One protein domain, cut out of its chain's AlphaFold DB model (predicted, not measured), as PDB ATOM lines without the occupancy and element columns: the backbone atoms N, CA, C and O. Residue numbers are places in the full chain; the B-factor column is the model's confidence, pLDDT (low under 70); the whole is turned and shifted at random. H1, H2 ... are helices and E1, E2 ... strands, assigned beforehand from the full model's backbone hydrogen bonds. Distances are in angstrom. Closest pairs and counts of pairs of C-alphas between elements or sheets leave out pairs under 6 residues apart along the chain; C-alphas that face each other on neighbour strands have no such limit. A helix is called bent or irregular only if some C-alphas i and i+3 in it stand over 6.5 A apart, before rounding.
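This is residues 3 to 173 and 200 to 233 of the 248 residues of the protein "Cyclodipeptide synthase" of Streptomyces sp. HPH0547 (UniProt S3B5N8). A core of crossed helices is built round the kinked H5, with H3 and H4 packed on it and H1 touching its residues 109 to 116, while its residues 123 to 130 pack on the small sheet E3 E4. The long H2 slants along one side with the other small sheet, E1 E2, by its residues 32 to 40; at the far side H7 and H8 make a loose L that touches no other helix. The printed part has 205 residues with eight named helices and four named strands, in the order E1 H1 H2 E2 H3 H4 H5 E3 H6 E4 H7 H8; the class is mostly helix and both sheets are parallel. The whole is compact, with a radius of gyration of the C-alphas of 18.4 A and spans of 54 by 47 by 39 A.

Start at E1, residues 3 to 5, parallel to E2, residues 54 to 57; N 3 and O 54 are 2.8 A apart. Between them H1, residues 10 to 16, and H2, residues 21 to 45, form a hairpin, closest at the C-alphas of Ala 11 and Ala 24, 5.0 A. These four make a strand-helix-strand unit, parallel neighbour strands joined through helices, with a right-handed crossover. H3, residues 65 to 80, and H4, residues 82 to 99, touch only at the corner, closest at the C-alphas of Leu 78 and Arg 85, 5.2 A. Both touch H5, residues 107 to 130, closest at the C-alphas of Gln 66 and Ile 130, 5.1 A, and of Ser 92 and Gly 113, 5.4 A. H5 is irregular, C-alphas 125 and 128 being 8.5 A apart, and has a kink of 47 degrees near residue 124. E3, residues 136 to 140, H6, residues 145 to 151, and E4, residues 163 to 167, make a second such unit, also right-handed; N 166 and O 138 are 2.8 A apart. H6 touches H4, closest at the C-alphas of Ala 87 and Leu 146, 5.8 A. H7, residues 200 to 214, is about perpendicular, at 75 degrees, to H8, residues 219 to 231. Every O i to N i+4 pair is within hydrogen-bond range in the helices except H5, with 11 of 20.

Find C-alpha 3 at (197.630, 198.056, 183.734), where E1 begins. H2 runs 36.1 A from C-alpha 21 at (208.596, 211.182, 162.305); H5 runs 31.3 A and H4 26.0 A. H8 ends at C-alpha 231, (181.608, 186.127, 191.842).

The C-alphas farthest apart are those of Glu 22 and Thr 212, 56.0 A. Residues 174 to 199 are not printed, with 20.8 A between C-alphas 173 and 200. H6 to E4 is a long link. Confidence is under 70 at residues 142 to 143, 170 to 173 and 200 to 233.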
ATOM      1  N   ILE A   3     198.067 197.617 185.054       86.50
ATOM      2  CA  ILE A   3     197.630 198.056 183.734       86.50
ATOM      3  C   ILE A   3     198.857 198.585 183.001       86.50
ATOM      4  O   ILE A   3     199.538 199.483 183.494       86.50
ATOM      5  N   ILE A   4     199.126 198.038 181.820       88.25
ATOM      6  CA  ILE A   4     200.255 198.437 180.979       88.25
ATOM      7  C   ILE A   4     199.704 199.181 179.768       88.25
ATOM      8  O   ILE A   4     198.874 198.645 179.032       88.25
ATOM      9  N   VAL A   5     200.157 200.414 179.560       85.50
ATOM     10  CA  VAL A   5     199.849 201.203 178.366       85.50
ATOM     11  C   VAL A   5     201.011 201.058 177.382       85.50
ATOM     12  O   VAL A   5     202.124 201.481 177.699       85.50
ATOM     13  N   PRO A   6     200.786 200.474 176.195       80.19
ATOM     14  CA  PRO A   6     201.845 200.208 175.228       80.19
ATOM     15  C   PRO A   6     202.221 201.482 174.458       80.19
ATOM     16  O   PRO A   6     201.715 201.770 173.376       80.19
ATOM     17  N   ASP A   7     203.096 202.287 175.055       83.19
ATOM     18  CA  ASP A   7     203.586 203.550 174.496       83.19
ATOM     19  C   ASP A   7     204.881 203.386 173.682       83.19
ATOM     20  O   ASP A   7     205.106 204.110 172.706       83.19
ATOM     21  N   ALA A   8     205.712 202.409 174.045       75.75
ATOM     22  CA  ALA A   8     206.885 202.032 173.273       75.75
ATOM     23  C   ALA A   8     206.481 201.409 171.919       75.75
ATOM     24  O   ALA A   8     205.475 200.716 171.804       75.75
ATOM     25  N   GLU A   9     207.273 201.667 170.872       79.88
ATOM     26  CA  GLU A   9     207.088 201.132 169.503       79.88
ATOM     27  C   GLU A   9     205.785 201.552 168.770       79.88
ATOM     28  O   GLU A   9     205.559 201.171 167.616       79.88
ATOM     29  N   LEU A  10     204.965 202.436 169.356       79.88
ATOM     30  CA  LEU A  10     203.762 202.961 168.697       79.88
ATOM     31  C   LEU A  10     204.082 204.007 167.608       79.88
ATOM     32  O   LEU A  10     203.487 203.995 166.530       79.88
ATOM     33  N   ALA A  11     205.060 204.889 167.838       82.88
ATOM     34  CA  ALA A  11     205.495 205.858 166.823       82.88
ATOM     35  C   ALA A  11     206.094 205.181 165.566       82.88
ATOM     36  O   ALA A  11     205.667 205.529 164.462       82.88
ATOM     37  N   PRO A  12     206.983 204.171 165.679       80.75
ATOM     38  CA  PRO A  12     207.402 203.353 164.536       80.75
ATOM     39  C   PRO A  12     206.243 202.726 163.753       80.75
ATOM     40  O   PRO A  12     206.293 202.687 162.524       80.75
ATOM     41  N   THR A  13     205.169 202.308 164.431       78.38
ATOM     42  CA  THR A  13     203.960 201.792 163.767       78.38
ATOM     43  C   THR A  13     203.290 202.868 162.903       78.38
ATOM     44  O   THR A  13     202.918 202.605 161.762       78.38
ATOM     45  N   PHE A  14     203.200 204.118 163.373       80.44
ATOM     46  CA  PHE A  14     202.703 205.222 162.541       80.44
ATOM     47  C   PHE A  14     203.637 205.576 161.386       80.44
ATOM     48  O   PHE A  14     203.161 205.903 160.301       80.44
ATOM     49  N   MET A  15     204.950 205.471 161.574       82.19
ATOM     50  CA  MET A  15     205.897 205.643 160.470       82.19
ATOM     51  C   MET A  15     205.693 204.569 159.392       82.19
ATOM     52  O   MET A  15     205.678 204.900 158.209       82.19
ATOM     53  N   ALA A  16     205.436 203.313 159.782       75.38
ATOM     54  CA  ALA A  16     205.078 202.237 158.851       75.38
ATOM     55  C   ALA A  16     203.751 202.510 158.115       75.38
ATOM     56  O   ALA A  16     203.554 202.069 156.988       75.38
ATOM     57  N   LEU A  17     202.850 203.299 158.707       76.31
ATOM     58  CA  LEU A  17     201.624 203.764 158.054       76.31
ATOM     59  C   LEU A  17     201.839 204.981 157.133       76.31
ATOM     60  O   LEU A  17     200.885 205.417 156.491       76.31
ATOM     61  N   GLY A  18     203.066 205.508 157.029       81.38
ATOM     62  CA  GLY A  18     203.434 206.611 156.131       81.38
ATOM     63  C   GLY A  18     203.457 208.001 156.775       81.38
ATOM     64  O   GLY A  18     203.504 209.004 156.068       81.38
ATOM     65  N   TYR A  19     203.410 208.095 158.105       80.38
ATOM     66  CA  TYR A  19     203.491 209.374 158.811       80.38
ATOM     67  C   TYR A  19     204.943 209.875 158.870       80.38
ATOM     68  O   TYR A  19     205.868 209.076 159.029       80.38
ATOM     69  N   SER A  20     205.150 211.200 158.815       85.06
ATOM     70  CA  SER A  20     206.464 211.783 159.131       85.06
ATOM     71  C   SER A  20     206.853 211.472 160.585       85.06
ATOM     72  O   SER A  20     205.953 211.278 161.412       85.06
ATOM     73  N   PRO A  21     208.150 211.452 160.936       86.12
ATOM     74  CA  PRO A  21     208.596 211.182 162.305       86.12
ATOM     75  C   PRO A  21     207.922 212.075 163.361       86.12
ATOM     76  O   PRO A  21     207.448 211.584 164.386       86.12
ATOM     77  N   GLU A  22     207.794 213.373 163.088       86.50
ATOM     78  CA  GLU A  22     207.187 214.353 163.996       86.50
ATOM     79  C   GLU A  22     205.690 214.077 164.174       86.50
ATOM     80  O   GLU A  22     205.174 214.054 165.297       86.50
ATOM     81  N   ARG A  23     204.985 213.807 163.066       79.56
ATOM     82  CA  ARG A  23     203.549 213.504 163.081       79.56
ATOM     83  C   ARG A  23     203.271 212.161 163.759       79.56
ATOM     84  O   ARG A  23     202.290 212.042 164.492       79.56
ATOM     85  N   ALA A  24     204.131 211.168 163.544       81.69
ATOM     86  CA  ALA A  24     204.065 209.861 164.188       81.69
ATOM     87  C   ALA A  24     204.243 209.976 165.709       81.69
ATOM     88  O   ALA A  24     203.433 209.433 166.461       81.69
ATOM     89  N   ALA A  25     205.241 210.738 166.166       85.31
ATOM     90  CA  ALA A  25     205.477 210.985 167.588       85.31
ATOM     91  C   ALA A  25     204.310 211.741 168.244       85.31
ATOM     92  O   ALA A  25     203.843 211.354 169.318       85.31
ATOM     93  N   GLY A  26     203.798 212.787 167.585       77.00
ATOM     94  CA  GLY A  26     202.632 213.535 168.060       77.00
ATOM     95  C   GLY A  26     201.385 212.656 168.184       77.00
ATOM     96  O   GLY A  26     200.705 212.685 169.213       77.00
ATOM     97  N   LYS A  27     201.116 211.817 167.174       80.50
ATOM     98  CA  LYS A  27     199.972 210.896 167.174       80.50
ATOM     99  C   LYS A  27     200.104 209.807 168.240       80.50
ATOM    100  O   LYS A  27     199.142 209.580 168.969       80.50
ATOM    101  N   ALA A  28     201.282 209.196 168.383       81.62
ATOM    102  CA  ALA A  28     201.545 208.207 169.427       81.62
ATOM    103  C   ALA A  28     201.314 208.789 170.825       81.62
ATOM    104  O   ALA A  28     200.564 208.215 171.611       81.62
ATOM    105  N   ARG A  29     201.860 209.979 171.108       85.62
ATOM    106  CA  ARG A  29     201.632 210.675 172.382       85.62
ATOM    107  C   ARG A  29     200.147 210.946 172.630       85.62
ATOM    108  O   ARG A  29     199.670 210.756 173.744       85.62
ATOM    109  N   GLY A  30     199.415 211.376 171.600       78.25
ATOM    110  CA  GLY A  30     197.973 211.607 171.676       78.25
ATOM    111  C   GLY A  30     197.181 210.346 172.039       78.25
ATOM    112  O   GLY A  30     196.372 210.384 172.966       78.25
ATOM    113  N   GLU A  31     197.438 209.224 171.357       81.94
ATOM    114  CA  GLU A  31     196.756 207.949 171.627       81.94
ATOM    115  C   GLU A  31     197.096 207.402 173.024       81.94
ATOM    116  O   GLU A  31     196.189 207.026 173.770       81.94
ATOM    117  N   VAL A  32     198.369 207.454 173.431       83.88
ATOM    118  CA  VAL A  32     198.825 207.039 174.771       83.88
ATOM    119  C   VAL A  32     198.150 207.866 175.865       83.88
ATOM    120  O   VAL A  32     197.584 207.306 176.805       83.88
ATOM    121  N   ASN A  33     198.131 209.195 175.724       82.00
ATOM    122  CA  ASN A  33     197.473 210.080 176.687       82.00
ATOM    123  C   ASN A  33     195.964 209.819 176.758       82.00
ATOM    124  O   ASN A  33     195.388 209.808 177.845       82.00
ATOM    125  N   ALA A  34     195.311 209.570 175.621       79.19
ATOM    126  CA  ALA A  34     193.885 209.264 175.589       79.19
ATOM    127  C   ALA A  34     193.555 207.950 176.316       79.19
ATOM    128  O   ALA A  34     192.545 207.879 177.018       79.19
ATOM    129  N   VAL A  35     194.385 206.913 176.164       80.38
ATOM    130  CA  VAL A  35     194.241 205.640 176.892       80.38
ATOM    131  C   VAL A  35     194.508 205.839 178.383       80.38
ATOM    132  O   VAL A  35     193.657 205.494 179.202       80.38
ATOM    133  N   ARG A  36     195.629 206.473 178.743       83.25
ATOM    134  CA  ARG A  36     195.991 206.762 180.138       83.25
ATOM    135  C   ARG A  36     194.886 207.537 180.858       83.25
ATOM    136  O   ARG A  36     194.452 207.134 181.932       83.25
ATOM    137  N   ASN A  37     194.364 208.595 180.239       81.06
ATOM    138  CA  ASN A  37     193.299 209.410 180.822       81.06
ATOM    139  C   ASN A  37     191.979 208.636 180.968       81.06
ATOM    140  O   ASN A  37     191.237 208.872 181.918       81.06
ATOM    141  N   ARG A  38     191.666 207.704 180.054       81.06
ATOM    142  CA  ARG A  38     190.502 206.809 180.197       81.06
ATOM    143  C   ARG A  38     190.652 205.880 181.402       81.06
ATOM    144  O   ARG A  38     189.687 205.725 182.145       81.06
ATOM    145  N   ILE A  39     191.840 205.311 181.608       80.88
ATOM    146  CA  ILE A  39     192.136 204.444 182.758       80.88
ATOM    147  C   ILE A  39     192.016 205.227 184.068       80.88
ATOM    148  O   ILE A  39     191.314 204.786 184.974       80.88
ATOM    149  N   VAL A  40     192.632 206.412 184.144       84.81
ATOM    150  CA  VAL A  40     192.576 207.271 185.338       84.81
ATOM    151  C   VAL A  40     191.132 207.638 185.682       84.81
ATOM    152  O   VAL A  40     190.707 207.396 186.807       84.81
ATOM    153  N   ARG A  41     190.337 208.103 184.708       79.38
ATOM    154  CA  ARG A  41     188.914 208.417 184.936       79.38
ATOM    155  C   ARG A  41     188.104 207.208 185.398       79.38
ATOM    156  O   ARG A  41     187.209 207.340 186.229       79.38
ATOM    157  N   ALA A  42     188.393 206.025 184.859       79.12
ATOM    158  CA  ALA A  42     187.732 204.809 185.303       79.12
ATOM    159  C   ALA A  42     188.085 204.472 186.756       79.12
ATOM    160  O   ALA A  42     187.183 204.178 187.536       79.12
ATOM    161  N   TRP A  43     189.357 204.574 187.147       84.94
ATOM    162  CA  TRP A  43     189.748 204.440 188.548       84.94
ATOM    163  C   TRP A  43     189.075 205.477 189.439       84.94
ATOM    164  O   TRP A  43     188.497 205.091 190.448       84.94
ATOM    165  N   GLU A  44     189.056 206.753 189.056       87.06
ATOM    166  CA  GLU A  44     188.367 207.817 189.802       87.06
ATOM    167  C   GLU A  44     186.885 207.486 190.021       87.06
ATOM    168  O   GLU A  44     186.415 207.511 191.157       87.06
ATOM    169  N   SER A  45     186.167 207.058 188.974       79.75
ATOM    170  CA  SER A  45     184.760 206.626 189.086       79.75
ATOM    171  C   SER A  45     184.555 205.424 190.014       79.75
ATOM    172  O   SER A  45     183.454 205.187 190.514       79.75
ATOM    173  N   LEU A  46     185.618 204.655 190.252       80.62
ATOM    174  CA  LEU A  46     185.619 203.502 191.133       80.62
ATOM    175  C   LEU A  46     186.123 203.843 192.548       80.62
ATOM    176  O   LEU A  46     186.150 202.935 193.379       80.62
ATOM    177  N   GLY A  47     186.451 205.102 192.850       86.88
ATOM    178  CA  GLY A  47     186.997 205.530 194.144       86.88
ATOM    179  C   GLY A  47     188.527 205.463 194.239       86.88
ATOM    180  O   GLY A  47     189.066 205.460 195.340       86.88
ATOM    181  N   GLY A  48     189.218 205.405 193.100       86.25
ATOM    182  CA  GLY A  48     190.674 205.332 192.982       86.25
ATOM    183  C   GLY A  48     191.227 203.907 192.801       86.25
ATOM    184  O   GLY A  48     190.482 202.925 192.897       86.25
ATOM    185  N   PRO A  49     192.537 203.782 192.504       83.88
ATOM    186  CA  PRO A  49     193.233 202.496 192.479       83.88
ATOM    187  C   PRO A  49     193.296 201.877 193.883       83.88
ATOM    188  O   PRO A  49     193.350 202.587 194.889       83.88
ATOM    189  N   ARG A  50     193.314 200.544 193.968       85.06
ATOM    190  CA  ARG A  50     193.506 199.829 195.239       85.06
ATOM    191  C   ARG A  50     194.990 199.838 195.638       85.06
ATOM    192  O   ARG A  50     195.854 199.978 194.770       85.06
ATOM    193  N   PRO A  51     195.322 199.615 196.924       84.62
ATOM    194  CA  PRO A  51     196.701 199.341 197.317       84.62
ATOM    195  C   PRO A  51     197.283 198.176 196.501       84.62
ATOM    196  O   PRO A  51     196.697 197.095 196.456       84.62
ATOM    197  N   GLY A  52     198.420 198.409 195.841       79.25
ATOM    198  CA  GLY A  52     199.069 197.426 194.963       79.25
ATOM    199  C   GLY A  52     198.544 197.380 193.520       79.25
ATOM    200  O   GLY A  52     198.987 196.529 192.749       79.25
ATOM    201  N   ASP A  53     197.620 198.259 193.124       84.12
ATOM    202  CA  ASP A  53     197.345 198.506 191.706       84.12
ATOM    203  C   ASP A  53     198.435 199.399 191.095       84.12
ATOM    204  O   ASP A  53     198.937 200.323 191.736       84.12
ATOM    205  N   GLY A  54     198.789 199.119 189.842       86.50
ATOM    206  CA  GLY A  54     199.829 199.828 189.105       86.50
ATOM    207  C   GLY A  54     199.339 200.257 187.727       86.50
ATOM    208  O   GLY A  54     198.639 199.509 187.048       86.50
ATOM    209  N   LEU A  55     199.699 201.470 187.309       88.44
ATOM    210  CA  LEU A  55     199.530 201.948 185.938       88.44
ATOM    211  C   LEU A  55     200.909 202.289 185.406       88.44
ATOM    212  O   LEU A  55     201.531 203.230 185.892       88.44
ATOM    213  N   HIS A  56     201.345 201.525 184.415       89.75
ATOM    214  CA  HIS A  56     202.686 201.609 183.857       89.75
ATOM    215  C   HIS A  56     202.602 201.954 182.379       89.75
ATOM    216  O   HIS A  56     201.764 201.420 181.647       89.75
ATOM    217  N   LEU A  57     203.499 202.812 181.920       90.38
ATOM    218  CA  LEU A  57     203.855 202.869 180.512       90.38
ATOM    219  C   LEU A  57     204.785 201.691 180.204       90.38
ATOM    220  O   LEU A  57     205.639 201.327 181.010       90.38
ATOM    221  N   MET A  58     204.643 201.076 179.034       89.19
ATOM    222  CA  MET A  58     205.537 199.995 178.619       89.19
ATOM    223  C   MET A  58     207.000 200.456 178.608       89.19
ATOM    224  O   MET A  58     207.871 199.701 179.034       89.19
ATOM    225  N   SER A  59     207.265 201.699 178.197       90.44
ATOM    226  CA  SER A  59     208.596 202.319 178.219       90.44
ATOM    227  C   SER A  59     209.236 202.387 179.613       90.44
ATOM    228  O   SER A  59     210.456 202.352 179.712       90.44
ATOM    229  N   GLU A  60     208.456 202.386 180.697       91.81
ATOM    230  CA  GLU A  60     208.972 202.342 182.078       91.81
ATOM    231  C   GLU A  60     209.456 200.935 182.476       91.81
ATOM    232  O   GLU A  60     210.131 200.746 183.491       91.81
ATOM    233  N   LEU A  61     209.089 199.920 181.689       91.06
ATOM    234  CA  LEU A  61     209.339 198.510 181.971       91.06
ATOM    235  C   LEU A  61     210.399 197.899 181.045       91.06
ATOM    236  O   LEU A  61     210.975 196.868 181.401       91.06
ATOM    237  N   VAL A  62     210.671 198.509 179.882       89.06
ATOM    238  CA  VAL A  62     211.537 197.904 178.853       89.06
ATOM    239  C   VAL A  62     213.008 197.780 179.255       89.06
ATOM    240  O   VAL A  62     213.705 196.914 178.731       89.06
ATOM    241  N   ASP A  63     213.470 198.572 180.222       92.62
ATOM    242  CA  ASP A  63     214.854 198.513 180.709       92.62
ATOM    243  C   ASP A  63     215.051 197.498 181.847       92.62
ATOM    244  O   ASP A  63     216.174 197.252 182.295       92.62
ATOM    245  N   ARG A  64     213.976 196.850 182.319       94.38
ATOM    246  CA  ARG A  64     214.082 195.847 183.387       94.38
ATOM    247  C   ARG A  64     214.842 194.606 182.898       94.38
ATOM    248  O   ARG A  64     214.504 194.059 181.842       94.38
ATOM    249  N   PRO A  65     215.789 194.053 183.681       97.50
ATOM    250  CA  PRO A  65     216.547 192.861 183.287       97.50
ATOM    251  C   PRO A  65     215.671 191.653 182.914       97.50
ATOM    252  O   PRO A  65     215.984 190.908 181.980       97.50
ATOM    253  N   GLN A  66     214.552 191.471 183.621       95.25
ATOM    254  CA  GLN A  66     213.586 190.398 183.387       95.25
ATOM    255  C   GLN A  66     212.835 190.601 182.067       95.25
ATOM    256  O   GLN A  66     212.685 189.645 181.303       95.25
ATOM    257  N   TYR A  67     212.450 191.842 181.747       95.69
ATOM    258  CA  TYR A  67     211.857 192.175 180.452       95.69
ATOM    259  C   TYR A  67     212.845 191.894 179.318       95.69
ATOM    260  O   TYR A  67     212.513 191.169 178.384       95.69
ATOM    261  N   LEU A  68     214.085 192.381 179.424       96.75
ATOM    262  CA  LEU A  68     215.116 192.171 178.403       96.75
ATOM    263  C   LEU A  68     215.423 190.682 178.188       96.75
ATOM    264  O   LEU A  68     215.652 190.235 177.063       96.75
ATOM    265  N   THR A  69     215.401 189.887 179.258       97.50
ATOM    266  CA  THR A  69     215.577 188.432 179.183       97.50
ATOM    267  C   THR A  69     214.415 187.761 178.454       97.50
ATOM    268  O   THR A  69     214.645 186.967 177.537       97.50
ATOM    269  N   ALA A  70     213.176 188.115 178.796       95.69
ATOM    270  CA  ALA A  70     211.991 187.612 178.112       95.69
ATOM    271  C   ALA A  70     211.941 188.059 176.640       95.69
ATOM    272  O   ALA A  70     211.623 187.248 175.769       95.69
ATOM    273  N   ARG A  71     212.335 189.301 176.339       95.75
ATOM    274  CA  ARG A  71     212.425 189.845 174.979       95.75
ATOM    275  C   ARG A  71     213.403 189.060 174.115       95.75
ATOM    276  O   ARG A  71     213.004 188.559 173.068       95.75
ATOM    277  N   ARG A  72     214.627 188.824 174.600       97.12
ATOM    278  CA  ARG A  72     215.609 187.977 173.898       97.12
ATOM    279  C   ARG A  72     215.084 186.564 173.642       97.12
ATOM    280  O   ARG A  72     215.383 185.978 172.605       97.12
ATOM    281  N   ARG A  73     214.311 185.993 174.572       96.38
ATOM    282  CA  ARG A  73     213.671 184.681 174.377       96.38
ATOM    283  C   ARG A  73     212.632 184.722 173.253       96.38
ATOM    284  O   ARG A  73     212.615 183.810 172.431       96.38
ATOM    285  N   CYS A  74     211.806 185.767 173.199       95.25
ATOM    286  CA  CYS A  74     210.812 185.953 172.139       95.25
ATOM    287  C   CYS A  74     211.476 186.134 170.766       95.25
ATOM    288  O   CYS A  74     211.089 185.472 169.806       95.25
ATOM    289  N   GLU A  75     212.519 186.964 170.685       95.62
ATOM    290  CA  GLU A  75     213.294 187.192 169.457       95.62
ATOM    291  C   GLU A  75     213.942 185.895 168.949       95.62
ATOM    292  O   GLU A  75     213.800 185.549 167.776       95.62
ATOM    293  N   LYS A  76     214.581 185.122 169.840       96.44
ATOM    294  CA  LYS A  76     215.152 183.810 169.494       96.44
ATOM    295  C   LYS A  76     214.092 182.832 168.996       96.44
ATOM    296  O   LYS A  76     214.329 182.149 168.007       96.44
ATOM    297  N   ALA A  77     212.932 182.775 169.648       95.12
ATOM    298  CA  ALA A  77     211.845 181.899 169.224       95.12
ATOM    299  C   ALA A  77     211.348 182.252 167.814       95.12
ATOM    300  O   ALA A  77     211.209 181.372 166.974       95.12
ATOM    301  N   LEU A  78     211.170 183.541 167.517       93.25
ATOM    302  CA  LEU A  78     210.754 184.015 166.192       93.25
ATOM    303  C   LEU A  78     211.804 183.813 165.093       93.25
ATOM    304  O   LEU A  78     211.471 183.819 163.905       93.25
ATOM    305  N   ALA A  79     213.075 183.671 165.462       94.38
ATOM    306  CA  ALA A  79     214.135 183.347 164.515       94.38
ATOM    307  C   ALA A  79     214.103 181.873 164.075       94.38
ATOM    308  O   ALA A  79     214.516 181.581 162.958       94.38
ATOM    309  N   VAL A  80     213.614 180.962 164.925       96.06
ATOM    310  CA  VAL A  80     213.706 179.508 164.689       96.06
ATOM    311  C   VAL A  80     212.359 178.827 164.435       96.06
ATOM    312  O   VAL A  80     212.328 177.741 163.867       96.06
ATOM    313  N   ASP A  81     211.246 179.446 164.833       94.81
ATOM    314  CA  ASP A  81     209.897 178.897 164.691       94.81
ATOM    315  C   ASP A  81     209.120 179.652 163.604       94.81
ATOM    316  O   ASP A  81     208.615 180.761 163.810       94.81
ATOM    317  N   GLY A  82     209.042 179.037 162.421       92.38
ATOM    318  CA  GLY A  82     208.350 179.600 161.262       92.38
ATOM    319  C   GLY A  82     206.853 179.811 161.497       92.38
ATOM    320  O   GLY A  82     206.313 180.826 161.063       92.38
ATOM    321  N   ASN A  83     206.198 178.924 162.252       90.38
ATOM    322  CA  ASN A  83     204.772 179.050 162.558       90.38
ATOM    323  C   ASN A  83     204.518 180.255 163.466       90.38
ATOM    324  O   ASN A  83     203.604 181.044 163.219       90.38
ATOM    325  N   LEU A  84     205.360 180.428 164.489       90.81
ATOM    326  CA  LEU A  84     205.307 181.595 165.365       90.81
ATOM    327  C   LEU A  84     205.561 182.891 164.578       90.81
ATOM    328  O   LEU A  84     204.844 183.876 164.763       90.81
ATOM    329  N   ARG A  85     206.536 182.883 163.659       91.88
ATOM    330  CA  ARG A  85     206.825 184.030 162.784       91.88
ATOM    331  C   ARG A  85     205.634 184.388 161.904       91.88
ATOM    332  O   ARG A  85     205.231 185.550 161.899       91.88
ATOM    333  N   THR A  86     205.037 183.415 161.220       91.12
ATOM    334  CA  THR A  86     203.850 183.634 160.385       91.12
ATOM    335  C   THR A  86     202.670 184.153 161.209       91.12
ATOM    336  O   THR A  86     201.987 185.081 160.780       91.12
ATOM    337  N   ALA A  87     202.456 183.637 162.423       88.75
ATOM    338  CA  ALA A  87     201.409 184.137 163.311       88.75
ATOM    339  C   ALA A  87     201.626 185.613 163.702       88.75
ATOM    340  O   ALA A  87     200.680 186.401 163.661       88.75
ATOM    341  N   CYS A  88     202.863 186.013 164.019       88.62
ATOM    342  CA  CYS A  88     203.203 187.413 164.296       88.62
ATOM    343  C   CYS A  88     203.040 188.318 163.065       88.62
ATOM    344  O   CYS A  88     202.524 189.429 163.190       88.62
ATOM    345  N   GLN A  89     203.435 187.851 161.879       90.75
ATOM    346  CA  GLN A  89     203.245 188.583 160.621       90.75
ATOM    347  C   GLN A  89     201.759 188.811 160.331       90.75
ATOM    348  O   GLN A  89     201.358 189.935 160.029       90.75
ATOM    349  N   ASN A  90     200.931 187.778 160.497       89.38
ATOM    350  CA  ASN A  90     199.484 187.872 160.312       89.38
ATOM    351  C   ASN A  90     198.844 188.831 161.319       89.38
ATOM    352  O   ASN A  90     198.031 189.664 160.930       89.38
ATOM    353  N   ALA A  91     199.241 188.768 162.593       83.75
ATOM    354  CA  ALA A  91     198.765 189.710 163.604       83.75
ATOM    355  C   ALA A  91     199.129 191.161 163.236       83.75
ATOM    356  O   ALA A  91     198.255 192.025 163.239       83.75
ATOM    357  N   SER A  92     200.383 191.415 162.844       85.00
ATOM    358  CA  SER A  92     200.852 192.739 162.403       85.00
ATOM    359  C   SER A  92     200.068 193.243 161.186       85.00
ATOM    360  O   SER A  92     199.572 194.370 161.180       85.00
ATOM    361  N   ARG A  93     199.860 192.381 160.182       86.56
ATOM    362  CA  ARG A  93     199.053 192.684 158.992       86.56
ATOM    363  C   ARG A  93     197.625 193.093 159.361       86.56
ATOM    364  O   ARG A  93     197.158 194.115 158.867       86.56
ATOM    365  N   THR A  94     196.961 192.355 160.253       83.81
ATOM    366  CA  THR A  94     195.604 192.678 160.727       83.81
ATOM    367  C   THR A  94     195.545 194.058 161.384       83.81
ATOM    368  O   THR A  94     194.640 194.833 161.086       83.81
ATOM    369  N   VAL A  95     196.526 194.404 162.228       78.19
ATOM    370  CA  VAL A  95     196.609 195.734 162.863       78.19
ATOM    371  C   VAL A  95     196.758 196.848 161.828       78.19
ATOM    372  O   VAL A  95     196.082 197.875 161.913       78.19
ATOM    373  N   LEU A  96     197.638 196.656 160.846       79.88
ATOM    374  CA  LEU A  96     197.888 197.650 159.803       79.88
ATOM    375  C   LEU A  96     196.666 197.829 158.894       79.88
ATOM    376  O   LEU A  96     196.290 198.967 158.617       79.88
ATOM    377  N   LEU A  97     196.005 196.737 158.496       83.50
ATOM    378  CA  LEU A  97     194.776 196.774 157.695       83.50
ATOM    379  C   LEU A  97     193.612 197.432 158.442       83.50
ATOM    380  O   LEU A  97     192.885 198.217 157.848       83.50
ATOM    381  N   ALA A  98     193.461 197.198 159.749       77.81
ATOM    382  CA  ALA A  98     192.426 197.866 160.542       77.81
ATOM    383  C   ALA A  98     192.584 199.400 160.553       77.81
ATOM    384  O   ALA A  98     191.605 200.130 160.687       77.81
ATOM    385  N   ARG A  99     193.818 199.903 160.402       73.62
ATOM    386  CA  ARG A  99     194.127 201.342 160.374       73.62
ATOM    387  C   ARG A  99     194.193 201.935 158.965       73.62
ATOM    388  O   ARG A  99     194.117 203.157 158.839       73.62
ATOM    389  N   ARG A 100     194.383 201.098 157.944       82.62
ATOM    390  CA  ARG A 100     194.541 201.478 156.533       82.62
ATOM    391  C   ARG A 100     193.934 200.396 155.621       82.62
ATOM    392  O   ARG A 100     194.682 199.687 154.942       82.62
ATOM    393  N   PRO A 101     192.601 200.212 155.644       79.25
ATOM    394  CA  PRO A 101     191.930 199.099 154.963       79.25
ATOM    395  C   PRO A 101     192.072 199.137 153.437       79.25
ATOM    396  O   PRO A 101     191.986 198.107 152.778       79.25
ATOM    397  N   GLU A 102     192.314 200.313 152.868       85.69
ATOM    398  CA  GLU A 102     192.431 200.548 151.431       85.69
ATOM    399  C   GLU A 102     193.774 200.113 150.826       85.69
ATOM    400  O   GLU A 102     193.920 200.110 149.604       85.69
ATOM    401  N   LYS A 103     194.776 199.770 151.651       87.00
ATOM    402  CA  LYS A 103     196.128 199.463 151.170       87.00
ATOM    403  C   LYS A 103     196.760 198.287 151.901       87.00
ATOM    404  O   LYS A 103     197.137 198.392 153.070       87.00
ATOM    405  N   GLU A 104     197.016 197.236 151.128       91.00
ATOM    406  CA  GLU A 104     197.758 196.056 151.557       91.00
ATOM    407  C   GLU A 104     199.149 196.431 152.117       91.00
ATOM    408  O   GLU A 104     199.922 197.121 151.437       91.00
ATOM    409  N   PRO A 105     199.481 196.019 153.355       88.19
ATOM    410  CA  PRO A 105     200.799 196.244 153.928       88.19
ATOM    411  C   PRO A 105     201.907 195.520 153.158       88.19
ATOM    412  O   PRO A 105     201.835 194.325 152.887       88.19
ATOM    413  N   THR A 106     202.988 196.231 152.853       92.69
ATOM    414  CA  THR A 106     204.200 195.615 152.298       92.69
ATOM    415  C   THR A 106     204.895 194.738 153.344       92.69
ATOM    416  O   THR A 106     204.759 194.962 154.547       92.69
ATOM    417  N   ALA A 107     205.741 193.797 152.908       90.81
ATOM    418  CA  ALA A 107     206.538 192.968 153.822       90.81
ATOM    419  C   ALA A 107     207.373 193.803 154.816       90.81
ATOM    420  O   ALA A 107     207.495 193.446 155.987       90.81
ATOM    421  N   ARG A 108     207.895 194.956 154.373       89.44
ATOM    422  CA  ARG A 108     208.639 195.888 155.230       89.44
ATOM    423  C   ARG A 108     207.746 196.549 156.281       89.44
ATOM    424  O   ARG A 108     208.167 196.666 157.426       89.44
ATOM    425  N   GLU A 109     206.541 196.980 155.906       87.31
ATOM    426  CA  GLU A 109     205.576 197.569 156.847       87.31
ATOM    427  C   GLU A 109     205.128 196.526 157.888       87.31
ATOM    428  O   GLU A 109     205.064 196.841 159.074       87.31
ATOM    429  N   ILE A 110     204.909 195.271 157.472       89.38
ATOM    430  CA  ILE A 110     204.578 194.155 158.373       89.38
ATOM    431  C   ILE A 110     205.703 193.913 159.382       89.38
ATOM    432  O   ILE A 110     205.430 193.847 160.581       89.38
ATOM    433  N   GLU A 111     206.957 193.821 158.927       88.12
ATOM    434  CA  GLU A 111     208.119 193.613 159.805       88.12
ATOM    435  C   GLU A 111     208.316 194.795 160.770       88.12
ATOM    436  O   GLU A 111     208.626 194.609 161.945       88.12
ATOM    437  N   GLN A 112     208.068 196.029 160.316       84.06
ATOM    438  CA  GLN A 112     208.081 197.198 161.197       84.06
ATOM    439  C   GLN A 112     206.969 197.135 162.252       84.06
ATOM    440  O   GLN A 112     207.245 197.380 163.423       84.06
ATOM    441  N   GLY A 113     205.746 196.755 161.870       81.38
ATOM    442  CA  GLY A 113     204.633 196.563 162.805       81.38
ATOM    443  C   GLY A 113     204.871 195.417 163.798       81.38
ATOM    444  O   GLY A 113     204.452 195.495 164.952       81.38
ATOM    445  N   MET A 114     205.635 194.391 163.410       86.50
ATOM    446  CA  MET A 114     206.018 193.303 164.315       86.50
ATOM    447  C   MET A 114     206.876 193.776 165.490       86.50
ATOM    448  O   MET A 114     206.865 193.112 166.523       86.50
ATOM    449  N   ARG A 115     207.579 194.913 165.391       85.06
ATOM    450  CA  ARG A 115     208.349 195.470 166.518       85.06
ATOM    451  C   ARG A 115     207.469 195.791 167.719       85.06
ATOM    452  O   ARG A 115     207.877 195.546 168.849       85.06
ATOM    453  N   TYR A 116     206.261 196.291 167.468       81.19
ATOM    454  CA  TYR A 116     205.281 196.570 168.511       81.19
ATOM    455  C   TYR A 116     204.828 195.272 169.197       81.19
ATOM    456  O   TYR A 116     204.907 195.153 170.417       81.19
ATOM    457  N   LEU A 117     204.480 194.244 168.413       83.25
ATOM    458  CA  LEU A 117     204.117 192.924 168.949       83.25
ATOM    459  C   LEU A 117     205.268 192.279 169.733       83.25
ATOM    460  O   LEU A 117     205.061 191.720 170.806       83.25
ATOM    461  N   LEU A 118     206.495 192.381 169.222       88.62
ATOM    462  CA  LEU A 118     207.709 191.910 169.888       88.62
ATOM    463  C   LEU A 118     207.956 192.614 171.222       88.62
ATOM    464  O   LEU A 118     208.451 191.984 172.155       88.62
ATOM    465  N   ALA A 119     207.620 193.900 171.317       88.06
ATOM    466  CA  ALA A 119     207.737 194.653 172.555       88.06
ATOM    467  C   ALA A 119     206.688 194.233 173.598       88.06
ATOM    468  O   ALA A 119     207.008 194.239 174.787       88.06
ATOM    469  N   GLU A 120     205.489 193.825 173.168       88.00
ATOM    470  CA  GLU A 120     204.406 193.362 174.048       88.00
ATOM    471  C   GLU A 120     204.548 191.891 174.477       88.00
ATOM    472  O   GLU A 120     204.213 191.536 175.609       88.00
ATOM    473  N   LEU A 121     205.069 191.022 173.603       90.25
ATOM    474  CA  LEU A 121     205.177 189.575 173.837       90.25
ATOM    475  C   LEU A 121     205.775 189.174 175.199       90.25
ATOM    476  O   LEU A 121     205.220 188.264 175.821       90.25
ATOM    477  N   PRO A 122     206.838 189.824 175.721       94.12
ATOM    478  CA  PRO A 122     207.368 189.554 177.058       94.12
ATOM    479  C   PRO A 122     206.307 189.553 178.165       94.12
ATOM    480  O   PRO A 122     206.338 188.684 179.037       94.12
ATOM    481  N   PHE A 123     205.335 190.466 178.106       90.62
ATOM    482  CA  PHE A 123     204.268 190.554 179.103       90.62
ATOM    483  C   PHE A 123     203.259 189.408 178.978       90.62
ATOM    484  O   PHE A 123     202.711 188.959 179.984       90.62
ATOM    485  N   PHE A 124     203.058 188.857 177.782       87.62
ATOM    486  CA  PHE A 124     202.214 187.673 177.610       87.62
ATOM    487  C   PHE A 124     202.849 186.410 178.191       87.62
ATOM    488  O   PHE A 124     202.132 185.542 178.679       87.62
ATOM    489  N   VAL A 125     204.179 186.288 178.142       91.56
ATOM    490  CA  VAL A 125     204.872 185.022 178.450       91.56
ATOM    491  C   VAL A 125     205.642 185.014 179.770       91.56
ATOM    492  O   VAL A 125     206.109 183.947 180.169       91.56
ATOM    493  N   ALA A 126     205.835 186.167 180.414       93.06
ATOM    494  CA  ALA A 126     206.699 186.293 181.591       93.06
ATOM    495  C   ALA A 126     206.355 187.488 182.508       93.06
ATOM    496  O   ALA A 126     207.232 187.977 183.222       93.06
ATOM    497  N   SER A 127     205.107 187.977 182.536       91.38
ATOM    498  CA  SER A 127     204.725 189.079 183.442       91.38
ATOM    499  C   SER A 127     205.001 188.751 184.909       91.38
ATOM    500  O   SER A 127     205.475 189.616 185.641       91.38
ATOM    501  N   ALA A 128     204.802 187.501 185.340       84.69
ATOM    502  CA  ALA A 128     205.138 187.094 186.707       84.69
ATOM    503  C   ALA A 128     206.607 187.389 187.077       84.69
ATOM    504  O   ALA A 128     206.901 187.804 188.197       84.69
ATOM    505  N   ASP A 129     207.531 187.220 186.128       89.44
ATOM    506  CA  ASP A 129     208.952 187.509 186.325       89.44
ATOM    507  C   ASP A 129     209.238 189.015 186.230       89.44
ATOM    508  O   ASP A 129     209.976 189.553 187.051       89.44
ATOM    509  N   ILE A 130     208.624 189.716 185.268       91.44
ATOM    510  CA  ILE A 130     208.829 191.160 185.027       91.44
ATOM    511  C   ILE A 130     208.357 192.023 186.208       91.44
ATOM    512  O   ILE A 130     208.973 193.048 186.520       91.44
ATOM    513  N   PHE A 131     207.274 191.609 186.865       88.44
ATOM    514  CA  PHE A 131     206.713 192.297 188.029       88.44
ATOM    515  C   PHE A 131     207.186 191.715 189.366       88.44
ATOM    516  O   PHE A 131     206.879 192.284 190.408       88.44
ATOM    517  N   GLY A 132     207.940 190.609 189.362       87.56
ATOM    518  CA  GLY A 132     208.428 189.981 190.594       87.56
ATOM    519  C   GLY A 132     207.309 189.429 191.485       87.56
ATOM    520  O   GLY A 132     207.441 189.421 192.706       87.56
ATOM    521  N   VAL A 133     206.203 188.982 190.888       83.94
ATOM    522  CA  VAL A 133     205.013 188.480 191.598       83.94
ATOM    523  C   VAL A 133     204.951 186.951 191.543       83.94
ATOM    524  O   VAL A 133     205.495 186.372 190.602       83.94
ATOM    525  N   PRO A 134     204.295 186.256 192.498       76.38
ATOM    526  CA  PRO A 134     204.257 184.789 192.532       76.38
ATOM    527  C   PRO A 134     203.650 184.143 191.281       76.38
ATOM    528  O   PRO A 134     204.152 183.114 190.830       76.38
ATOM    529  N   SER A 135     202.628 184.762 190.692       78.25
ATOM    530  CA  SER A 135     201.998 184.358 189.434       78.25
ATOM    531  C   SER A 135     201.325 185.553 188.754       78.25
ATOM    532  O   SER A 135     201.119 186.596 189.376       78.25
ATOM    533  N   SER A 136     201.010 185.429 187.464       83.19
ATOM    534  CA  SER A 136     200.363 186.480 186.677       83.19
ATOM    535  C   SER A 136     199.356 185.902 185.682       83.19
ATOM    536  O   SER A 136     199.608 184.883 185.040       83.19
ATOM    537  N   LEU A 137     198.224 186.594 185.535       85.31
ATOM    538  CA  LEU A 137     197.189 186.317 184.546       85.31
ATOM    539  C   LEU A 137     197.033 187.541 183.638       85.31
ATOM    540  O   LEU A 137     196.624 188.607 184.092       85.31
ATOM    541  N   CYS A 138     197.372 187.391 182.357       82.25
ATOM    542  CA  CYS A 138     197.188 188.439 181.359       82.25
ATOM    543  C   CYS A 138     195.735 188.431 180.868       82.25
ATOM    544  O   CYS A 138     195.248 187.399 180.404       82.25
ATOM    545  N   PHE A 139     195.053 189.572 180.957       80.19
ATOM    546  CA  PHE A 139     193.683 189.723 180.477       80.19
ATOM    547  C   PHE A 139     193.645 190.420 179.126       80.19
ATOM    548  O   PHE A 139     194.308 191.435 178.919       80.19
ATOM    549  N   TYR A 140     192.804 189.917 178.229       75.44
ATOM    550  CA  TYR A 140     192.554 190.559 176.946       75.44
ATOM    551  C   TYR A 140     191.091 190.400 176.546       75.44
ATOM    552  O   TYR A 140     190.432 189.471 176.994       75.44
ATOM    553  N   HIS A 141     190.560 191.308 175.731       71.62
ATOM    554  CA  HIS A 141     189.123 191.359 175.423       71.62
ATOM    555  C   HIS A 141     188.757 190.799 174.036       71.62
ATOM    556  O   HIS A 141     187.595 190.478 173.781       71.62
ATOM    557  N   ARG A 142     189.746 190.622 173.148       68.50
ATOM    558  CA  ARG A 142     189.601 189.981 171.827       68.50
ATOM    559  C   ARG A 142     190.439 188.690 171.737       68.50
ATOM    560  O   ARG A 142     191.517 188.615 172.320       68.50
ATOM    561  N   PRO A 143     189.994 187.643 171.028       69.31
ATOM    562  CA  PRO A 143     190.853 186.492 170.766       69.31
ATOM    563  C   PRO A 143     192.140 186.934 170.060       69.31
ATOM    564  O   PRO A 143     192.081 187.639 169.055       69.31
ATOM    565  N   LEU A 144     193.294 186.513 170.578       72.56
ATOM    566  CA  LEU A 144     194.588 186.756 169.947       72.56
ATOM    567  C   LEU A 144     195.135 185.416 169.426       72.56
ATOM    568  O   LEU A 144     195.590 184.608 170.240       72.56
ATOM    569  N   PRO A 145     195.125 185.152 168.102       75.94
ATOM    570  CA  PRO A 145     195.622 183.890 167.537       75.94
ATOM    571  C   PRO A 145     197.063 183.556 167.950       75.94
ATOM    572  O   PRO A 145     197.411 182.394 168.142       75.94
ATOM    573  N   LEU A 146     197.891 184.581 168.160       80.56
ATOM    574  CA  LEU A 146     199.248 184.422 168.675       80.56
ATOM    575  C   LEU A 146     199.268 183.879 170.115       80.56
ATOM    576  O   LEU A 146     200.039 182.969 170.410       80.56
ATOM    577  N   ALA A 147     198.394 184.378 170.997       79.06
ATOM    578  CA  ALA A 147     198.257 183.837 172.350       79.06
ATOM    579  C   ALA A 147     197.738 182.396 172.303       79.06
ATOM    580  O   ALA A 147     198.284 181.523 172.970       79.06
ATOM    581  N   ALA A 148     196.745 182.118 171.457       80.56
ATOM    582  CA  ALA A 148     196.237 180.766 171.260       80.56
ATOM    583  C   ALA A 148     197.351 179.771 170.907       80.56
ATOM    584  O   ALA A 148     197.465 178.706 171.516       80.56
ATOM    585  N   LEU A 149     198.206 180.161 169.965       84.44
ATOM    586  CA  LEU A 149     199.325 179.363 169.500       84.44
ATOM    587  C   LEU A 149     200.395 179.163 170.594       84.44
ATOM    588  O   LEU A 149     200.779 178.024 170.858       84.44
ATOM    589  N   ILE A 150     200.821 180.229 171.282       85.88
ATOM    590  CA  ILE A 150     201.825 180.174 172.365       85.88
ATOM    591  C   ILE A 150     201.349 179.287 173.526       85.88
ATOM    592  O   ILE A 150     202.065 178.388 173.968       85.88
ATOM    593  N   PHE A 151     200.120 179.505 173.999       83.06
ATOM    594  CA  PHE A 151     199.569 178.797 175.157       83.06
ATOM    595  C   PHE A 151     199.100 177.369 174.834       83.06
ATOM    596  O   PHE A 151     198.894 176.583 175.752       83.06
ATOM    597  N   SER A 152     198.999 176.986 173.554       82.94
ATOM    598  CA  SER A 152     198.750 175.589 173.156       82.94
ATOM    599  C   SER A 152     199.959 174.661 173.343       82.94
ATOM    600  O   SER A 152     199.845 173.453 173.150       82.94
ATOM    601  N   GLY A 153     201.143 175.212 173.638       80.56
ATOM    602  CA  GLY A 153     202.388 174.446 173.744       80.56
ATOM    603  C   GLY A 153     202.965 173.972 172.403       80.56
ATOM    604  O   GLY A 153     203.990 173.293 172.399       80.56
ATOM    605  N   ARG A 154     202.352 174.351 171.271       81.62
ATOM    606  CA  ARG A 154     202.759 173.964 169.905       81.62
ATOM    607  C   ARG A 154     203.863 174.841 169.299       81.62
ATOM    608  O   ARG A 154     204.142 174.719 168.112       81.62
ATOM    609  N   THR A 155     204.473 175.725 170.088       88.31
ATOM    610  CA  THR A 155     205.603 176.562 169.652       88.31
ATOM    611  C   THR A 155     206.797 176.388 170.567       88.31
ATOM    612  O   THR A 155     206.676 175.930 171.708       88.31
ATOM    613  N   VAL A 156     207.964 176.803 170.078       92.12
ATOM    614  CA  VAL A 156     209.182 176.849 170.899       92.12
ATOM    615  C   VAL A 156     209.103 177.927 171.991       92.12
ATOM    616  O   VAL A 156     209.804 177.835 172.999       92.12
ATOM    617  N   LEU A 157     208.247 178.944 171.817       93.25
ATOM    618  CA  LEU A 157     208.007 179.979 172.816       93.25
ATOM    619  C   LEU A 157     206.952 179.505 173.814       93.25
ATOM    620  O   LEU A 157     205.767 179.447 173.504       93.25
ATOM    621  N   LYS A 158     207.379 179.224 175.043       89.75
ATOM    622  CA  LYS A 158     206.470 178.830 176.124       89.75
ATOM    623  C   LYS A 158     206.339 179.940 177.170       89.75
ATOM    624  O   LYS A 158     207.356 180.566 177.506       89.75
ATOM    625  N   PRO A 159     205.127 180.189 177.701       88.69
ATOM    626  CA  PRO A 159     204.970 181.020 178.888       88.69
ATOM    627  C   PRO A 159     205.735 180.395 180.061       88.69
ATOM    628  O   PRO A 159     205.989 179.188 180.084       88.69
ATOM    629  N   THR A 160     206.154 181.208 181.029       84.69
ATOM    630  CA  THR A 160     206.677 180.651 182.282       84.69
ATOM    631  C   THR A 160     205.558 179.933 183.034       84.69
ATOM    632  O   THR A 160     204.389 180.271 182.881       84.69
ATOM    633  N   LEU A 161     205.898 178.943 183.868       85.44
ATOM    634  CA  LEU A 161     204.906 178.134 184.604       85.44
ATOM    635  C   LEU A 161     203.981 178.965 185.511       85.44
ATOM    636  O   LEU A 161     202.946 178.493 185.960       85.44
ATOM    637  N   ARG A 162     204.373 180.209 185.795       84.19
ATOM    638  CA  ARG A 162     203.669 181.155 186.662       84.19
ATOM    639  C   ARG A 162     202.839 182.164 185.861       84.19
ATOM    640  O   ARG A 162     202.313 183.109 186.444       84.19
ATOM    641  N   GLN A 163     202.752 181.990 184.542       83.44
ATOM    642  CA  GLN A 163     202.079 182.888 183.614       83.44
ATOM    643  C   GLN A 163     200.885 182.203 182.948       83.44
ATOM    644  O   GLN A 163     201.012 181.143 182.344       83.44
ATOM    645  N   ALA A 164     199.743 182.882 182.976       81.69
ATOM    646  CA  ALA A 164     198.522 182.468 182.299       81.69
ATOM    647  C   ALA A 164     197.934 183.605 181.445       81.69
ATOM    648  O   ALA A 164     198.335 184.771 181.556       81.69
ATOM    649  N   TYR A 165     196.963 183.262 180.600       81.38
ATOM    650  CA  TYR A 165     196.197 184.187 179.763       81.38
ATOM    651  C   TYR A 165     194.700 183.890 179.885       81.38
ATOM    652  O   TYR A 165     194.292 182.730 179.857       81.38
ATOM    653  N   ALA A 166     193.885 184.938 179.993       79.62
ATOM    654  CA  ALA A 166     192.433 184.845 180.003       79.62
ATOM    655  C   ALA A 166     191.802 185.866 179.056       79.62
ATOM    656  O   ALA A 166     192.133 187.054 179.051       79.62
ATOM    657  N   LEU A 167     190.820 185.389 178.295       78.81
ATOM    658  CA  LEU A 167     189.931 186.233 177.516       78.81
ATOM    659  C   LEU A 167     188.782 186.712 178.414       78.81
ATOM    660  O   LEU A 167     188.069 185.891 178.988       78.81
ATOM    661  N   ILE A 168     188.589 188.024 178.517       75.00
ATOM    662  CA  ILE A 168     187.518 188.651 179.303       75.00
ATOM    663  C   ILE A 168     186.503 189.329 178.389       75.00
ATOM    664  O   ILE A 168     186.848 189.878 177.347       75.00
ATOM    665  N   ARG A 169     185.229 189.311 178.780       73.69
ATOM    666  CA  ARG A 169     184.140 189.981 178.058       73.69
ATOM    667  C   ARG A 169     183.164 190.604 179.059       73.69
ATOM    668  O   ARG A 169     183.005 190.042 180.144       73.69
ATOM    669  N   PRO A 170     182.515 191.739 178.735       67.19
ATOM    670  CA  PRO A 170     181.453 192.280 179.575       67.19
ATOM    671  C   PRO A 170     180.305 191.277 179.708       67.19
ATOM    672  O   PRO A 170     179.914 190.636 178.731       67.19
ATOM    673  N   THR A 171     179.739 191.160 180.903       60.31
ATOM    674  CA  THR A 171     178.517 190.383 181.123       60.31
ATOM    675  C   THR A 171     177.300 191.190 180.654       60.31
ATOM    676  O   THR A 171     177.209 192.388 180.910       60.31
ATOM    677  N   GLY A 172     176.368 190.551 179.935       48.88
ATOM    678  CA  GLY A 172     175.099 191.173 179.517       48.88
ATOM    679  C   GLY A 172     175.059 191.802 178.117       48.88
ATOM    680  O   GLY A 172     174.008 192.300 177.723       48.88
ATOM    681  N   LEU A 173     176.141 191.746 177.332       43.09
ATOM    682  CA  LEU A 173     176.038 191.948 175.881       43.09
ATOM    683  C   LEU A 173     175.496 190.654 175.252       43.09
ATOM    684  O   LEU A 173     176.040 189.585 175.551       43.09
ATOM    685  N   ALA A 200     187.617 175.659 169.307       34.09
ATOM    686  CA  ALA A 200     187.066 175.121 170.555       34.09
ATOM    687  C   ALA A 200     187.397 173.626 170.723       34.09
ATOM    688  O   ALA A 200     188.071 173.260 171.683       34.09
ATOM    689  N   ASP A 201     187.093 172.804 169.717       35.69
ATOM    690  CA  ASP A 201     187.403 171.367 169.714       35.69
ATOM    691  C   ASP A 201     188.906 171.077 169.849       35.69
ATOM    692  O   ASP A 201     189.320 170.082 170.448       35.69
ATOM    693  N   SER A 202     189.747 171.950 169.289       34.19
ATOM    694  CA  SER A 202     191.206 171.845 169.388       34.19
ATOM    695  C   SER A 202     191.719 172.145 170.798       34.19
ATOM    696  O   SER A 202     192.733 171.574 171.206       34.19
ATOM    697  N   TYR A 203     191.038 173.027 171.534       39.62
ATOM    698  CA  TYR A 203     191.324 173.297 172.940       39.62
ATOM    699  C   TYR A 203     190.824 172.187 173.855       39.62
ATOM    700  O   TYR A 203     191.527 171.840 174.802       39.62
ATOM    701  N   ASP A 204     189.661 171.613 173.560       42.19
ATOM    702  CA  ASP A 204     189.059 170.580 174.401       42.19
ATOM    703  C   ASP A 204     189.868 169.278 174.337       42.19
ATOM    704  O   ASP A 204     190.196 168.710 175.377       42.19
ATOM    705  N   ARG A 205     190.357 168.885 173.151       37.62
ATOM    706  CA  ARG A 205     191.273 167.732 173.009       37.62
ATOM    707  C   ARG A 205     192.641 167.953 173.665       37.62
ATOM    708  O   ARG A 205     193.256 167.009 174.156       37.62
ATOM    709  N   LEU A 206     193.147 169.191 173.667       36.59
ATOM    710  CA  LEU A 206     194.416 169.539 174.321       36.59
ATOM    711  C   LEU A 206     194.272 169.520 175.852       36.59
ATOM    712  O   LEU A 206     195.177 169.064 176.548       36.59
ATOM    713  N   ALA A 207     193.127 169.983 176.362       36.72
ATOM    714  CA  ALA A 207     192.782 169.915 177.775       36.72
ATOM    715  C   ALA A 207     192.602 168.462 178.233       36.72
ATOM    716  O   ALA A 207     193.137 168.082 179.270       36.72
ATOM    717  N   GLU A 208     191.933 167.627 177.436       38.50
ATOM    718  CA  GLU A 208     191.766 166.198 177.715       38.50
ATOM    719  C   GLU A 208     193.119 165.469 177.788       38.50
ATOM    720  O   GLU A 208     193.370 164.727 178.740       38.50
ATOM    721  N   TRP A 209     194.048 165.751 176.864       44.12
ATOM    722  CA  TRP A 209     195.417 165.219 176.900       44.12
ATOM    723  C   TRP A 209     196.226 165.720 178.111       44.12
ATOM    724  O   TRP A 209     196.908 164.935 178.765       44.12
ATOM    725  N   ALA A 210     196.140 167.008 178.459       33.28
ATOM    726  CA  ALA A 210     196.845 167.564 179.620       33.28
ATOM    727  C   ALA A 210     196.335 166.971 180.949       33.28
ATOM    728  O   ALA A 210     197.122 166.628 181.831       33.28
ATOM    729  N   VAL A 211     195.025 166.758 181.075       43.34
ATOM    730  CA  VAL A 211     194.405 166.154 182.266       43.34
ATOM    731  C   VAL A 211     194.777 164.675 182.390       43.34
ATOM    732  O   VAL A 211     195.130 164.214 183.477       43.34
ATOM    733  N   THR A 212     194.754 163.932 181.279       43.72
ATOM    734  CA  THR A 212     195.034 162.487 181.271       43.72
ATOM    735  C   THR A 212     196.524 162.151 181.361       43.72
ATOM    736  O   THR A 212     196.880 161.182 182.031       43.72
ATOM    737  N   CYS A 213     197.411 162.945 180.750       39.62
ATOM    738  CA  CYS A 213     198.849 162.655 180.706       39.62
ATOM    739  C   CYS A 213     199.691 163.419 181.745       39.62
ATOM    740  O   CYS A 213     200.753 162.920 182.114       39.62
ATOM    741  N   GLN A 214     199.259 164.595 182.227       40.56
ATOM    742  CA  GLN A 214     200.051 165.451 183.138       40.56
ATOM    743  C   GLN A 214     199.444 165.606 184.550       40.56
ATOM    744  O   GLN A 214     200.065 166.230 185.406       40.56
ATOM    745  N   LYS A 215     198.266 165.021 184.835       42.28
ATOM    746  CA  LYS A 215     197.527 165.172 186.112       42.28
ATOM    747  C   LYS A 215     197.210 166.633 186.491       42.28
ATOM    748  O   LYS A 215     197.050 166.944 187.673       42.28
ATOM    749  N   GLU A 216     197.114 167.533 185.516       44.56
ATOM    750  CA  GLU A 216     196.676 168.912 185.756       44.56
ATOM    751  C   GLU A 216     195.159 168.979 186.007       44.56
ATOM    752  O   GLU A 216     194.394 168.127 185.549       44.56
ATOM    753  N   SER A 217     194.708 169.985 186.769       41.78
ATOM    754  CA  SER A 217     193.272 170.180 187.026       41.78
ATOM    755  C   SER A 217     192.551 170.599 185.737       41.78
ATOM    756  O   SER A 217     193.040 171.501 185.055       41.78
ATOM    757  N   PRO A 218     191.398 169.987 185.404       44.31
ATOM    758  CA  PRO A 218     190.695 170.275 184.162       44.31
ATOM    759  C   PRO A 218     190.229 171.741 184.082       44.31
ATOM    760  O   PRO A 218     190.078 172.441 185.087       44.31
ATOM    761  N   ARG A 219     190.097 172.241 182.845       40.53
ATOM    762  CA  ARG A 219     189.832 173.657 182.529       40.53
ATOM    763  C   ARG A 219     188.522 174.156 183.134       40.53
ATOM    764  O   ARG A 219     188.447 175.333 183.467       40.53
ATOM    765  N   ASP A 220     187.537 173.278 183.289       39.47
ATOM    766  CA  ASP A 220     186.296 173.528 184.024       39.47
ATOM    767  C   ASP A 220     186.594 173.972 185.457       39.47
ATOM    768  O   ASP A 220     186.114 175.014 185.855       39.47
ATOM    769  N   ARG A 221     187.520 173.338 186.182       45.81
ATOM    770  CA  ARG A 221     187.905 173.769 187.533       45.81
ATOM    771  C   ARG A 221     188.655 175.092 187.568       45.81
ATOM    772  O   ARG A 221     188.524 175.822 188.544       45.81
ATOM    773  N   VAL A 222     189.446 175.418 186.543       42.19
ATOM    774  CA  VAL A 222     190.107 176.735 186.442       42.19
ATOM    775  C   VAL A 222     189.093 177.815 186.061       42.19
ATOM    776  O   VAL A 222     189.133 178.909 186.617       42.19
ATOM    777  N   ALA A 223     188.166 177.515 185.153       44.44
ATOM    778  CA  ALA A 223     187.068 178.397 184.780       44.44
ATOM    779  C   ALA A 223     186.111 178.610 185.960       44.44
ATOM    780  O   ALA A 223     185.794 179.755 186.257       44.44
ATOM    781  N   ASP A 224     185.756 177.552 186.686       46.28
ATOM    782  CA  ASP A 224     184.934 177.559 187.896       46.28
ATOM    783  C   ASP A 224     185.649 178.274 189.037       46.28
ATOM    784  O   ASP A 224     185.026 179.056 189.747       46.28
ATOM    785  N   PHE A 225     186.963 178.081 189.203       49.19
ATOM    786  CA  PHE A 225     187.768 178.842 190.158       49.19
ATOM    787  C   PHE A 225     187.766 180.327 189.809       49.19
ATOM    788  O   PHE A 225     187.487 181.148 190.677       49.19
ATOM    789  N   LEU A 226     188.040 180.692 188.553       48.19
ATOM    790  CA  LEU A 226     188.025 182.086 188.113       48.19
ATOM    791  C   LEU A 226     186.617 182.676 188.245       48.19
ATOM    792  O   LEU A 226     186.474 183.793 188.726       48.19
ATOM    793  N   GLN A 227     185.577 181.931 187.886       52.09
ATOM    794  CA  GLN A 227     184.183 182.333 188.023       52.09
ATOM    795  C   GLN A 227     183.803 182.530 189.493       52.09
ATOM    796  O   GLN A 227     183.259 183.576 189.830       52.09
ATOM    797  N   THR A 228     184.158 181.600 190.378       53.50
ATOM    798  CA  THR A 228     183.945 181.695 191.833       53.50
ATOM    799  C   THR A 228     184.739 182.859 192.431       53.50
ATOM    800  O   THR A 228     184.228 183.635 193.241       53.50
ATOM    801  N   PHE A 229     185.983 183.051 191.992       58.78
ATOM    802  CA  PHE A 229     186.823 184.176 192.387       58.78
ATOM    803  C   PHE A 229     186.196 185.508 191.960       58.78
ATOM    804  O   PHE A 229     186.118 186.427 192.770       58.78
ATOM    805  N   TRP A 230     185.693 185.610 190.726       55.03
ATOM    806  CA  TRP A 230     185.038 186.815 190.213       55.03
ATOM    807  C   TRP A 230     183.673 187.075 190.855       55.03
ATOM    808  O   TRP A 230     183.357 188.226 191.141       55.03
ATOM    809  N   GLN A 231     182.886 186.032 191.128       57.25
ATOM    810  CA  GLN A 231     181.608 186.127 191.842       57.25
ATOM    811  C   GLN A 231     181.786 186.534 193.310       57.25
ATOM    812  O   GLN A 231     180.925 187.215 193.860       57.25
ATOM    813  N   SER A 232     182.907 186.162 193.934       55.38
ATOM    814  CA  SER A 232     183.240 186.570 195.306       55.38
ATOM    815  C   SER A 232     183.856 187.973 195.405       55.38
ATOM    816  O   SER A 232     184.007 188.497 196.510       55.38
ATOM    817  N   GLN A 233     184.165 188.636 194.280       56.50
ATOM    818  CA  GLN A 233     184.565 190.045 194.306       56.50
ATOM    819  C   GLN A 233     183.355 190.939 194.607       56.50
ATOM    820  O   GLN A 233     182.355 190.914 193.897       56.50
TER     821      GLN A 233